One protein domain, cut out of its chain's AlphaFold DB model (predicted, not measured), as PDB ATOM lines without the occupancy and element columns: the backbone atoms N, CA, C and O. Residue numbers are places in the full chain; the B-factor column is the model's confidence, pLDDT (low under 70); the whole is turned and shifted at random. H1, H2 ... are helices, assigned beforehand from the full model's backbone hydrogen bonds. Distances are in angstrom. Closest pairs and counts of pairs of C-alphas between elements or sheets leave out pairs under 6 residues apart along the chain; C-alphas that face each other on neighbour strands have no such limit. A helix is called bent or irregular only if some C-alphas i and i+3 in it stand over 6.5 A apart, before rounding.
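Overview. This is residues 130 to 200 of the 356 residues of the protein "AAA_13 domain-containing protein" of Legionella nautarum (UniProt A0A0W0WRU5). One long helix, H1, makes the longest axis, kinked near residue 154; H2 packs on its residues 141 to 146, about perpendicular, and H3 packs on its residues 155 to 159. Residues 130 to 137 of H1 stick out, as do residues 176 to 187, of which 176 to 180 belong to H2. The printed part has 71 residues with three named helices, H1, H2, H3, and no named strand: all helix, loose, radius of gyration of the C-alphas 14.1 A, spans 47 by 25 by 19 A.

Arrangement. Start at H1, residues 130 to 160, irregular, with C-alphas 155 and 158 8.3 A apart and a kink of 115 degrees near residue 154. Its residues 141 to 146 alone touch H2, residues 167 to 180, about perpendicular at 87 degrees; the closest C-alphas, of Lys 142 and Lys 171, are 5.7 A apart. Its residues 155 to 159 alone touch H3, residues 188 to 198, at a steep tilt of 58 degrees, the same way; the closest C-alphas, of Lys 155 and Glu 192, are 6.5 A apart. H2 and H3 are apart. Every O i to N i+4 pair is within hydrogen-bond range in H2 and H3, and 22 of 27 in H1.

Along the chain. Find C-alpha 130 at (-38.739, 15.104, 3.578); H1 runs 32.9 A from there. H2 spans 19.9 A, and H3 15.3 A to C-alpha 198 at (-37.080, 60.074, 9.915).

Size, cuts and confidence. The farthest C-alphas, of Lys 130 and Thr 197, are 47.4 A apart. The printed part has no cut, both links are short, and no printed residue is under 70 in pLDDT.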
ATOM      1  N   LYS A 130     -37.965  13.869   3.373       90.44
ATOM      2  CA  LYS A 130     -38.739  15.104   3.578       90.44
ATOM      3  C   LYS A 130     -38.101  16.069   4.574       90.44
ATOM      4  O   LYS A 130     -38.266  17.276   4.413       90.44
ATOM      5  N   ASN A 131     -37.373  15.571   5.573       89.56
ATOM      6  CA  ASN A 131     -36.684  16.432   6.535       89.56
ATOM      7  C   ASN A 131     -35.550  17.224   5.876       89.56
ATOM      8  O   ASN A 131     -35.395  18.412   6.155       89.56
ATOM      9  N   GLU A 132     -34.785  16.597   4.983       91.69
ATOM     10  CA  GLU A 132     -33.700  17.282   4.280       91.69
ATOM     11  C   GLU A 132     -34.222  18.223   3.187       91.69
ATOM     12  O   GLU A 132     -33.729  19.344   3.043       91.69
ATOM     13  N   GLU A 133     -35.292  17.833   2.483       92.56
ATOM     14  CA  GLU A 133     -36.022  18.740   1.586       92.56
ATOM     15  C   GLU A 133     -36.503  19.996   2.333       92.56
ATOM     16  O   GLU A 133     -36.336  21.111   1.835       92.56
ATOM     17  N   LEU A 134     -37.067  19.832   3.539       92.38
ATOM     18  CA  LEU A 134     -37.528  20.946   4.368       92.38
ATOM     19  C   LEU A 134     -36.371  21.863   4.772       92.38
ATOM     20  O   LEU A 134     -36.476  23.072   4.571       92.38
ATOM     21  N   LYS A 135     -35.256  21.314   5.271       92.00
ATOM     22  CA  LYS A 135     -34.065  22.115   5.604       92.00
ATOM     23  C   LYS A 135     -33.545  22.881   4.392       92.00
ATOM     24  O   LYS A 135     -33.312  24.083   4.481       92.00
ATOM     25  N   THR A 136     -33.438  22.212   3.244       93.69
ATOM     26  CA  THR A 136     -32.986  22.828   1.990       93.69
ATOM     27  C   THR A 136     -33.914  23.973   1.574       93.69
ATOM     28  O   THR A 136     -33.461  25.043   1.164       93.69
ATOM     29  N   LEU A 137     -35.231  23.785   1.685       94.12
ATOM     30  CA  LEU A 137     -36.217  24.830   1.407       94.12
ATOM     31  C   LEU A 137     -36.117  25.998   2.397       94.12
ATOM     32  O   LEU A 137     -36.171  27.153   1.970       94.12
ATOM     33  N   GLU A 138     -35.937  25.724   3.689       92.62
ATOM     34  CA  GLU A 138     -35.764  26.753   4.715       92.62
ATOM     35  C   GLU A 138     -34.489  27.574   4.508       92.62
ATOM     36  O   GLU A 138     -34.534  28.805   4.594       92.62
ATOM     37  N   GLU A 139     -33.369  26.927   4.184       93.94
ATOM     38  CA  GLU A 139     -32.114  27.604   3.860       93.94
ATOM     39  C   GLU A 139     -32.240  28.449   2.592       93.94
ATOM     40  O   GLU A 139     -31.814  29.607   2.568       93.94
ATOM     41  N   ASN A 140     -32.885  27.919   1.551       94.62
ATOM     42  CA  ASN A 140     -33.149  28.664   0.324       94.62
ATOM     43  C   ASN A 140     -34.025  29.895   0.579       94.62
ATOM     44  O   ASN A 140     -33.725  30.978   0.072       94.62
ATOM     45  N   LEU A 141     -35.086  29.758   1.380       92.81
ATOM     46  CA  LEU A 141     -35.945  30.875   1.770       92.81
ATOM     47  C   LEU A 141     -35.148  31.925   2.551       92.81
ATOM     48  O   LEU A 141     -35.172  33.105   2.202       92.81
ATOM     49  N   LYS A 142     -34.386  31.490   3.558       93.25
ATOM     50  CA  LYS A 142     -33.512  32.344   4.372       93.25
ATOM     51  C   LYS A 142     -32.527  33.127   3.505       93.25
ATOM     52  O   LYS A 142     -32.393  34.339   3.669       93.25
ATOM     53  N   ASN A 143     -31.871  32.459   2.558       93.50
ATOM     54  CA  ASN A 143     -30.903  33.081   1.660       93.50
ATOM     55  C   ASN A 143     -31.562  34.067   0.691       93.50
ATOM     56  O   ASN A 143     -31.038  35.164   0.516       93.50
ATOM     57  N   LYS A 144     -32.730  33.740   0.122       93.38
ATOM     58  CA  LYS A 144     -33.488  34.660  -0.745       93.38
ATOM     59  C   LYS A 144     -33.938  35.916  -0.000       93.38
ATOM     60  O   LYS A 144     -33.713  37.023  -0.484       93.38
ATOM     61  N   CYS A 145     -34.515  35.760   1.191       92.00
ATOM     62  CA  CYS A 145     -34.905  36.877   2.054       92.00
ATOM     63  C   CYS A 145     -33.708  37.779   2.376       92.00
ATOM     64  O   CYS A 145     -33.793  39.003   2.272       92.00
ATOM     65  N   TRP A 146     -32.575  37.173   2.733       92.75
ATOM     66  CA  TRP A 146     -31.366  37.917   3.058       92.75
ATOM     67  C   TRP A 146     -30.760  38.636   1.853       92.75
ATOM     68  O   TRP A 146     -30.343  39.786   1.974       92.75
ATOM     69  N   PHE A 147     -30.743  37.988   0.689       92.94
ATOM     70  CA  PHE A 147     -30.290  38.605  -0.553       92.94
ATOM     71  C   PHE A 147     -31.133  39.839  -0.888       92.94
ATOM     72  O   PHE A 147     -30.580  40.894  -1.189       92.94
ATOM     73  N   GLN A 148     -32.460  39.753  -0.744       90.06
ATOM     74  CA  GLN A 148     -33.347  40.890  -0.984       90.06
ATOM     75  C   GLN A 148     -33.064  42.053  -0.025       90.06
ATOM     76  O   GLN A 148     -33.030  43.206  -0.444       90.06
ATOM     77  N   LYS A 149     -32.803  41.758   1.253       90.12
ATOM     78  CA  LYS A 149     -32.393  42.759   2.247       90.12
ATOM     79  C   LYS A 149     -31.122  43.483   1.829       90.12
ATOM     80  O   LYS A 149     -31.080  44.705   1.908       90.12
ATOM     81  N   GLN A 150     -30.108  42.741   1.377       90.12
ATOM     82  CA  GLN A 150     -28.816  43.303   0.968       90.12
ATOM     83  C   GLN A 150     -28.952  44.344  -0.151       90.12
ATOM     84  O   GLN A 150     -28.237  45.337  -0.127       90.12
ATOM     85  N   GLN A 151     -29.907  44.177  -1.072       89.88
ATOM     86  CA  GLN A 151     -30.136  45.130  -2.168       89.88
ATOM     87  C   GLN A 151     -30.617  46.512  -1.699       89.88
ATOM     88  O   GLN A 151     -30.361  47.514  -2.362       89.88
ATOM     89  N   TYR A 152     -31.317  46.586  -0.565       88.19
ATOM     90  CA  TYR A 152     -31.875  47.844  -0.037       88.19
ATOM     91  C   TYR A 152     -31.151  48.343   1.208       88.19
ATOM     92  O   TYR A 152     -31.527  49.361   1.796       88.19
ATOM     93  N   ASP A 153     -30.126  47.611   1.620       86.44
ATOM     94  CA  ASP A 153     -29.540  47.727   2.936       86.44
ATOM     95  C   ASP A 153     -28.886  49.077   3.169       86.44
ATOM     96  O   ASP A 153     -29.076  49.678   4.220       86.44
ATOM     97  N   ASP A 154     -28.178  49.577   2.162       85.31
ATOM     98  CA  ASP A 154     -27.445  50.837   2.239       85.31
ATOM     99  C   ASP A 154     -28.383  52.012   2.534       85.31
ATOM    100  O   ASP A 154     -28.070  52.902   3.328       85.31
ATOM    101  N   LYS A 155     -29.579  51.991   1.937       85.81
ATOM    102  CA  LYS A 155     -30.530  53.106   1.990       85.81
ATOM    103  C   LYS A 155     -31.565  52.986   3.104       85.81
ATOM    104  O   LYS A 155     -32.047  54.010   3.579       85.81
ATOM    105  N   LEU A 156     -31.918  51.765   3.501       87.38
ATOM    106  CA  LEU A 156     -32.966  51.483   4.489       87.38
ATOM    107  C   LEU A 156     -32.411  50.836   5.764       87.38
ATOM    108  O   LEU A 156     -33.167  50.231   6.522       87.38
ATOM    109  N   HIS A 157     -31.106  50.960   6.027       85.94
ATOM    110  CA  HIS A 157     -30.460  50.260   7.135       85.94
ATOM    111  C   HIS A 157     -31.135  50.483   8.486       85.94
ATOM    112  O   HIS A 157     -31.349  49.511   9.214       85.94
ATOM    113  N   SER A 158     -31.498  51.731   8.784       84.50
ATOM    114  CA  SER A 158     -32.162  52.124  10.027       84.50
ATOM    115  C   SER A 158     -33.581  51.567  10.137       84.50
ATOM    116  O   SER A 158     -34.024  51.215  11.220       84.50
ATOM    117  N   ALA A 159     -34.289  51.400   9.014       85.44
ATOM    118  CA  ALA A 159     -35.633  50.819   9.014       85.44
ATOM    119  C   ALA A 159     -35.626  49.312   9.334       85.44
ATOM    120  O   ALA A 159     -36.640  48.763   9.755       85.44
ATOM    121  N   PHE A 160     -34.489  48.637   9.141       87.94
ATOM    122  CA  PHE A 160     -34.317  47.214   9.449       87.94
ATOM    123  C   PHE A 160     -33.707  46.957  10.833       87.94
ATOM    124  O   PHE A 160     -33.369  45.811  11.149       87.94
ATOM    125  N   GLU A 161     -33.530  47.992  11.656       85.81
ATOM    126  CA  GLU A 161     -32.952  47.866  12.991       85.81
ATOM    127  C   GLU A 161     -33.695  46.817  13.848       85.81
ATOM    128  O   GLU A 161     -34.893  46.583  13.702       85.81
ATOM    129  N   GLY A 162     -32.952  46.081  14.681       87.25
ATOM    130  CA  GLY A 162     -33.464  44.937  15.454       87.25
ATOM    131  C   GLY A 162     -33.489  43.596  14.702       87.25
ATOM    132  O   GLY A 162     -33.209  42.557  15.304       87.25
ATOM    133  N   TYR A 163     -33.718  43.599  13.384       88.56
ATOM    134  CA  TYR A 163     -33.741  42.382  12.546       88.56
ATOM    135  C   TYR A 163     -32.537  42.282  11.590       88.56
ATOM    136  O   TYR A 163     -32.192  41.200  11.118       88.56
ATOM    137  N   ARG A 164     -31.848  43.405  11.350       84.81
ATOM    138  CA  ARG A 164     -30.741  43.588  10.395       84.81
ATOM    139  C   ARG A 164     -29.578  42.603  10.520       84.81
ATOM    140  O   ARG A 164     -28.947  42.327   9.503       84.81
ATOM    141  N   ASN A 165     -29.264  42.132  11.729       87.62
ATOM    142  CA  ASN A 165     -28.038  41.375  12.029       87.62
ATOM    143  C   ASN A 165     -28.252  39.857  12.128       87.62
ATOM    144  O   ASN A 165     -27.300  39.121  12.371       87.62
ATOM    145  N   ASN A 166     -29.485  39.369  11.958       91.31
ATOM    146  CA  ASN A 166     -29.796  37.950  12.092       91.31
ATOM    147  C   ASN A 166     -30.695  37.484  10.940       91.31
ATOM    148  O   ASN A 166     -31.837  37.921  10.806       91.31
ATOM    149  N   LYS A 167     -30.166  36.564  10.123       91.44
ATOM    150  CA  LYS A 167     -30.853  36.020   8.944       91.44
ATOM    151  C   LYS A 167     -32.177  35.330   9.287       91.44
ATOM    152  O   LYS A 167     -33.141  35.472   8.541       91.44
ATOM    153  N   ASP A 168     -32.225  34.593  10.396       91.25
ATOM    154  CA  ASP A 168     -33.418  33.852  10.825       91.25
ATOM    155  C   ASP A 168     -34.515  34.804  11.298       91.25
ATOM    156  O   ASP A 168     -35.636  34.740  10.794       91.25
ATOM    157  N   LYS A 169     -34.165  35.776  12.149       92.62
ATOM    158  CA  LYS A 169     -35.109  36.809  12.607       92.62
ATOM    159  C   LYS A 169     -35.669  37.633  11.448       92.62
ATOM    160  O   LYS A 169     -36.843  37.988  11.454       92.62
ATOM    161  N   PHE A 170     -34.845  37.939  10.446       92.75
ATOM    162  CA  PHE A 170     -35.294  38.677   9.267       92.75
ATOM    163  C   PHE A 170     -36.271  37.857   8.406       92.75
ATOM    164  O   PHE A 170     -37.296  38.381   7.975       92.75
ATOM    165  N   LYS A 171     -35.997  36.558   8.206       93.94
ATOM    166  CA  LYS A 171     -36.919  35.619   7.541       93.94
ATOM    167  C   LYS A 171     -38.263  35.554   8.272       93.94
ATOM    168  O   LYS A 171     -39.304  35.694   7.639       93.94
ATOM    169  N   GLU A 172     -38.241  35.364   9.591       93.31
ATOM    170  CA  GLU A 172     -39.450  35.323  10.425       93.31
ATOM    171  C   GLU A 172     -40.261  36.612  10.304       93.31
ATOM    172  O   GLU A 172     -41.473  36.555  10.096       93.31
ATOM    173  N   LYS A 173     -39.587  37.770  10.336       92.94
ATOM    174  CA  LYS A 173     -40.240  39.068  10.162       92.94
ATOM    175  C   LYS A 173     -40.881  39.208   8.782       92.94
ATOM    176  O   LYS A 173     -42.019  39.645   8.709       92.94
ATOM    177  N   ILE A 174     -40.222  38.781   7.701       92.06
ATOM    178  CA  ILE A 174     -40.833  38.781   6.358       92.06
ATOM    179  C   ILE A 174     -42.087  37.910   6.315       92.06
ATOM    180  O   ILE A 174     -43.093  38.329   5.750       92.06
ATOM    181  N   ILE A 175     -42.040  36.707   6.893       92.75
ATOM    182  CA  ILE A 175     -43.201  35.806   6.916       92.75
ATOM    183  C   ILE A 175     -44.345  36.433   7.718       92.75
ATOM    184  O   ILE A 175     -45.498  36.326   7.306       92.75
ATOM    185  N   GLN A 176     -44.033  37.088   8.836       93.31
ATOM    186  CA  GLN A 176     -45.014  37.811   9.637       93.31
ATOM    187  C   GLN A 176     -45.641  38.962   8.843       93.31
ATOM    188  O   GLN A 176     -46.859  39.029   8.733       93.31
ATOM    189  N   GLU A 177     -44.829  39.821   8.221       91.62
ATOM    190  CA  GLU A 177     -45.329  40.925   7.394       91.62
ATOM    191  C   GLU A 177     -46.136  40.415   6.195       91.62
ATOM    192  O   GLU A 177     -47.145  41.002   5.836       91.62
ATOM    193  N   TRP A 178     -45.763  39.288   5.590       90.25
ATOM    194  CA  TRP A 178     -46.551  38.705   4.503       90.25
ATOM    195  C   TRP A 178     -47.945  38.236   4.956       90.25
ATOM    196  O   TRP A 178     -48.884  38.288   4.165       90.25
ATOM    197  N   LYS A 179     -48.090  37.790   6.211       93.12
ATOM    198  CA  LYS A 179     -49.372  37.337   6.778       93.12
ATOM    199  C   LYS A 179     -50.229  38.484   7.313       93.12
ATOM    200  O   LYS A 179     -51.433  38.492   7.078       93.12
ATOM    201  N   ASP A 180     -49.609  39.418   8.030       94.56
ATOM    202  CA  ASP A 180     -50.317  40.358   8.905       94.56
ATOM    203  C   ASP A 180     -50.354  41.793   8.350       94.56
ATOM    204  O   ASP A 180     -51.135  42.624   8.827       94.56
ATOM    205  N   ASN A 181     -49.518  42.129   7.359       90.12
ATOM    206  CA  ASN A 181     -49.413  43.502   6.871       90.12
ATOM    207  C   ASN A 181     -50.650  43.911   6.060       90.12
ATOM    208  O   ASN A 181     -50.921  43.393   4.978       90.12
ATOM    209  N   THR A 182     -51.364  44.912   6.567       91.00
ATOM    210  CA  THR A 182     -52.544  45.523   5.934       91.00
ATOM    211  C   THR A 182     -52.265  46.925   5.388       91.00
ATOM    212  O   THR A 182     -53.160  47.588   4.864       91.00
ATOM    213  N   VAL A 183     -51.023  47.401   5.504       90.69
ATOM    214  CA  VAL A 183     -50.633  48.754   5.112       90.69
ATOM    215  C   VAL A 183     -50.559  48.862   3.590       90.69
ATOM    216  O   VAL A 183     -50.046  47.982   2.899       90.69
ATOM    217  N   THR A 184     -51.032  49.986   3.052       89.69
ATOM    218  CA  THR A 184     -50.909  50.293   1.626       89.69
ATOM    219  C   THR A 184     -49.440  50.343   1.207       89.69
ATOM    220  O   THR A 184     -48.657  51.145   1.725       89.69
ATOM    221  N   LEU A 185     -49.077  49.505   0.237       89.25
ATOM    222  CA  LEU A 185     -47.729  49.460  -0.317       89.25
ATOM    223  C   LEU A 185     -47.403  50.778  -1.026       89.25
ATOM    224  O   LEU A 185     -48.190  51.280  -1.828       89.25
ATOM    225  N   LYS A 186     -46.224  51.325  -0.730       90.88
ATOM    226  CA  LYS A 186     -45.714  52.547  -1.354       90.88
ATOM    227  C   LYS A 186     -44.542  52.238  -2.284       90.88
ATOM    228  O   LYS A 186     -43.818  51.270  -2.042       90.88
ATOM    229  N   PRO A 187     -44.319  53.068  -3.316       92.81
ATOM    230  CA  PRO A 187     -43.119  52.991  -4.137       92.81
ATOM    231  C   PRO A 187     -41.841  53.077  -3.295       92.81
ATOM    232  O   PRO A 187     -41.762  53.842  -2.333       92.81
ATOM    233  N   LEU A 188     -40.805  52.341  -3.706       88.06
ATOM    234  CA  LEU A 188     -39.508  52.328  -3.022       88.06
ATOM    235  C   LEU A 188     -38.912  53.737  -2.868       88.06
ATOM    236  O   LEU A 188     -38.376  54.061  -1.813       88.06
ATOM    237  N   ALA A 189     -39.053  54.591  -3.885       89.50
ATOM    238  CA  ALA A 189     -38.547  55.964  -3.857       89.50
ATOM    239  C   ALA A 189     -39.141  56.796  -2.702       89.50
ATOM    240  O   ALA A 189     -38.422  57.559  -2.052       89.50
ATOM    241  N   ASP A 190     -40.428  56.609  -2.402       90.19
ATOM    242  CA  ASP A 190     -41.094  57.308  -1.301       90.19
ATOM    243  C   ASP A 190     -40.600  56.798   0.054       90.19
ATOM    244  O   ASP A 190     -40.384  57.584   0.980       90.19
ATOM    245  N   LEU A 191     -40.381  55.485   0.171       90.12
ATOM    246  CA  LEU A 191     -39.830  54.870   1.378       90.12
ATOM    247  C   LEU A 191     -38.400  55.351   1.646       90.12
ATOM    248  O   LEU A 191     -38.091  55.722   2.776       90.12
ATOM    249  N   GLU A 192     -37.553  55.430   0.616       88.62
ATOM    250  CA  GLU A 192     -36.192  55.972   0.726       88.62
ATOM    251  C   GLU A 192     -36.193  57.446   1.161       88.62
ATOM    252  O   GLU A 192     -35.389  57.846   2.008       88.62
ATOM    253  N   LYS A 193     -37.104  58.266   0.618       87.81
ATOM    254  CA  LYS A 193     -37.249  59.676   1.015       87.81
ATOM    255  C   LYS A 193     -37.652  59.796   2.484       87.81
ATOM    256  O   LYS A 193     -37.019  60.542   3.227       87.81
ATOM    257  N   ASN A 194     -38.659  59.035   2.907       87.00
ATOM    258  CA  ASN A 194     -39.134  59.052   4.290       87.00
ATOM    259  C   ASN A 194     -38.062  58.548   5.261       87.00
ATOM    260  O   ASN A 194     -37.876  59.144   6.319       87.00
ATOM    261  N   ALA A 195     -37.315  57.505   4.886       87.31
ATOM    262  CA  ALA A 195     -36.224  56.985   5.700       87.31
ATOM    263  C   ALA A 195     -35.144  58.048   5.948       87.31
ATOM    264  O   ALA A 195     -34.700  58.208   7.082       87.31
ATOM    265  N   LYS A 196     -34.782  58.843   4.930       84.69
ATOM    266  CA  LYS A 196     -33.844  59.968   5.089       84.69
ATOM    267  C   LYS A 196     -34.367  61.070   6.008       84.69
ATOM    268  O   LYS A 196     -33.567  61.726   6.660       84.69
ATOM    269  N   THR A 197     -35.675  61.308   6.040       83.06
ATOM    270  CA  THR A 197     -36.269  62.333   6.909       83.06
ATOM    271  C   THR A 197     -36.379  61.861   8.356       83.06
ATOM    272  O   THR A 197     -36.071  62.625   9.262       83.06
ATOM    273  N   ILE A 198     -36.807  60.617   8.575       84.19
ATOM    274  CA  ILE A 198     -37.080  60.074   9.915       84.19
ATOM    275  C   ILE A 198     -35.791  59.613  10.599       84.19
ATOM    276  O   ILE A 198     -35.584  59.895  11.774       84.19
ATOM    277  N   PHE A 199     -34.927  58.914   9.861       81.19
ATOM    278  CA  PHE A 199     -33.676  58.345  10.371       81.19
ATOM    279  C   PHE A 199     -32.440  59.142   9.939       81.19
ATOM    280  O   PHE A 199     -31.311  58.692  10.129       81.19
ATOM    281  N   GLY A 200     -32.641  60.301   9.307       74.00
ATOM    282  CA  GLY A 200     -31.561  61.230   8.998       74.00
ATOM    283  C   GLY A 200     -30.967  61.856  10.254       74.00
ATOM    284  O   GLY A 200     -31.410  61.611  11.374       74.00
TER     285      GLY A 200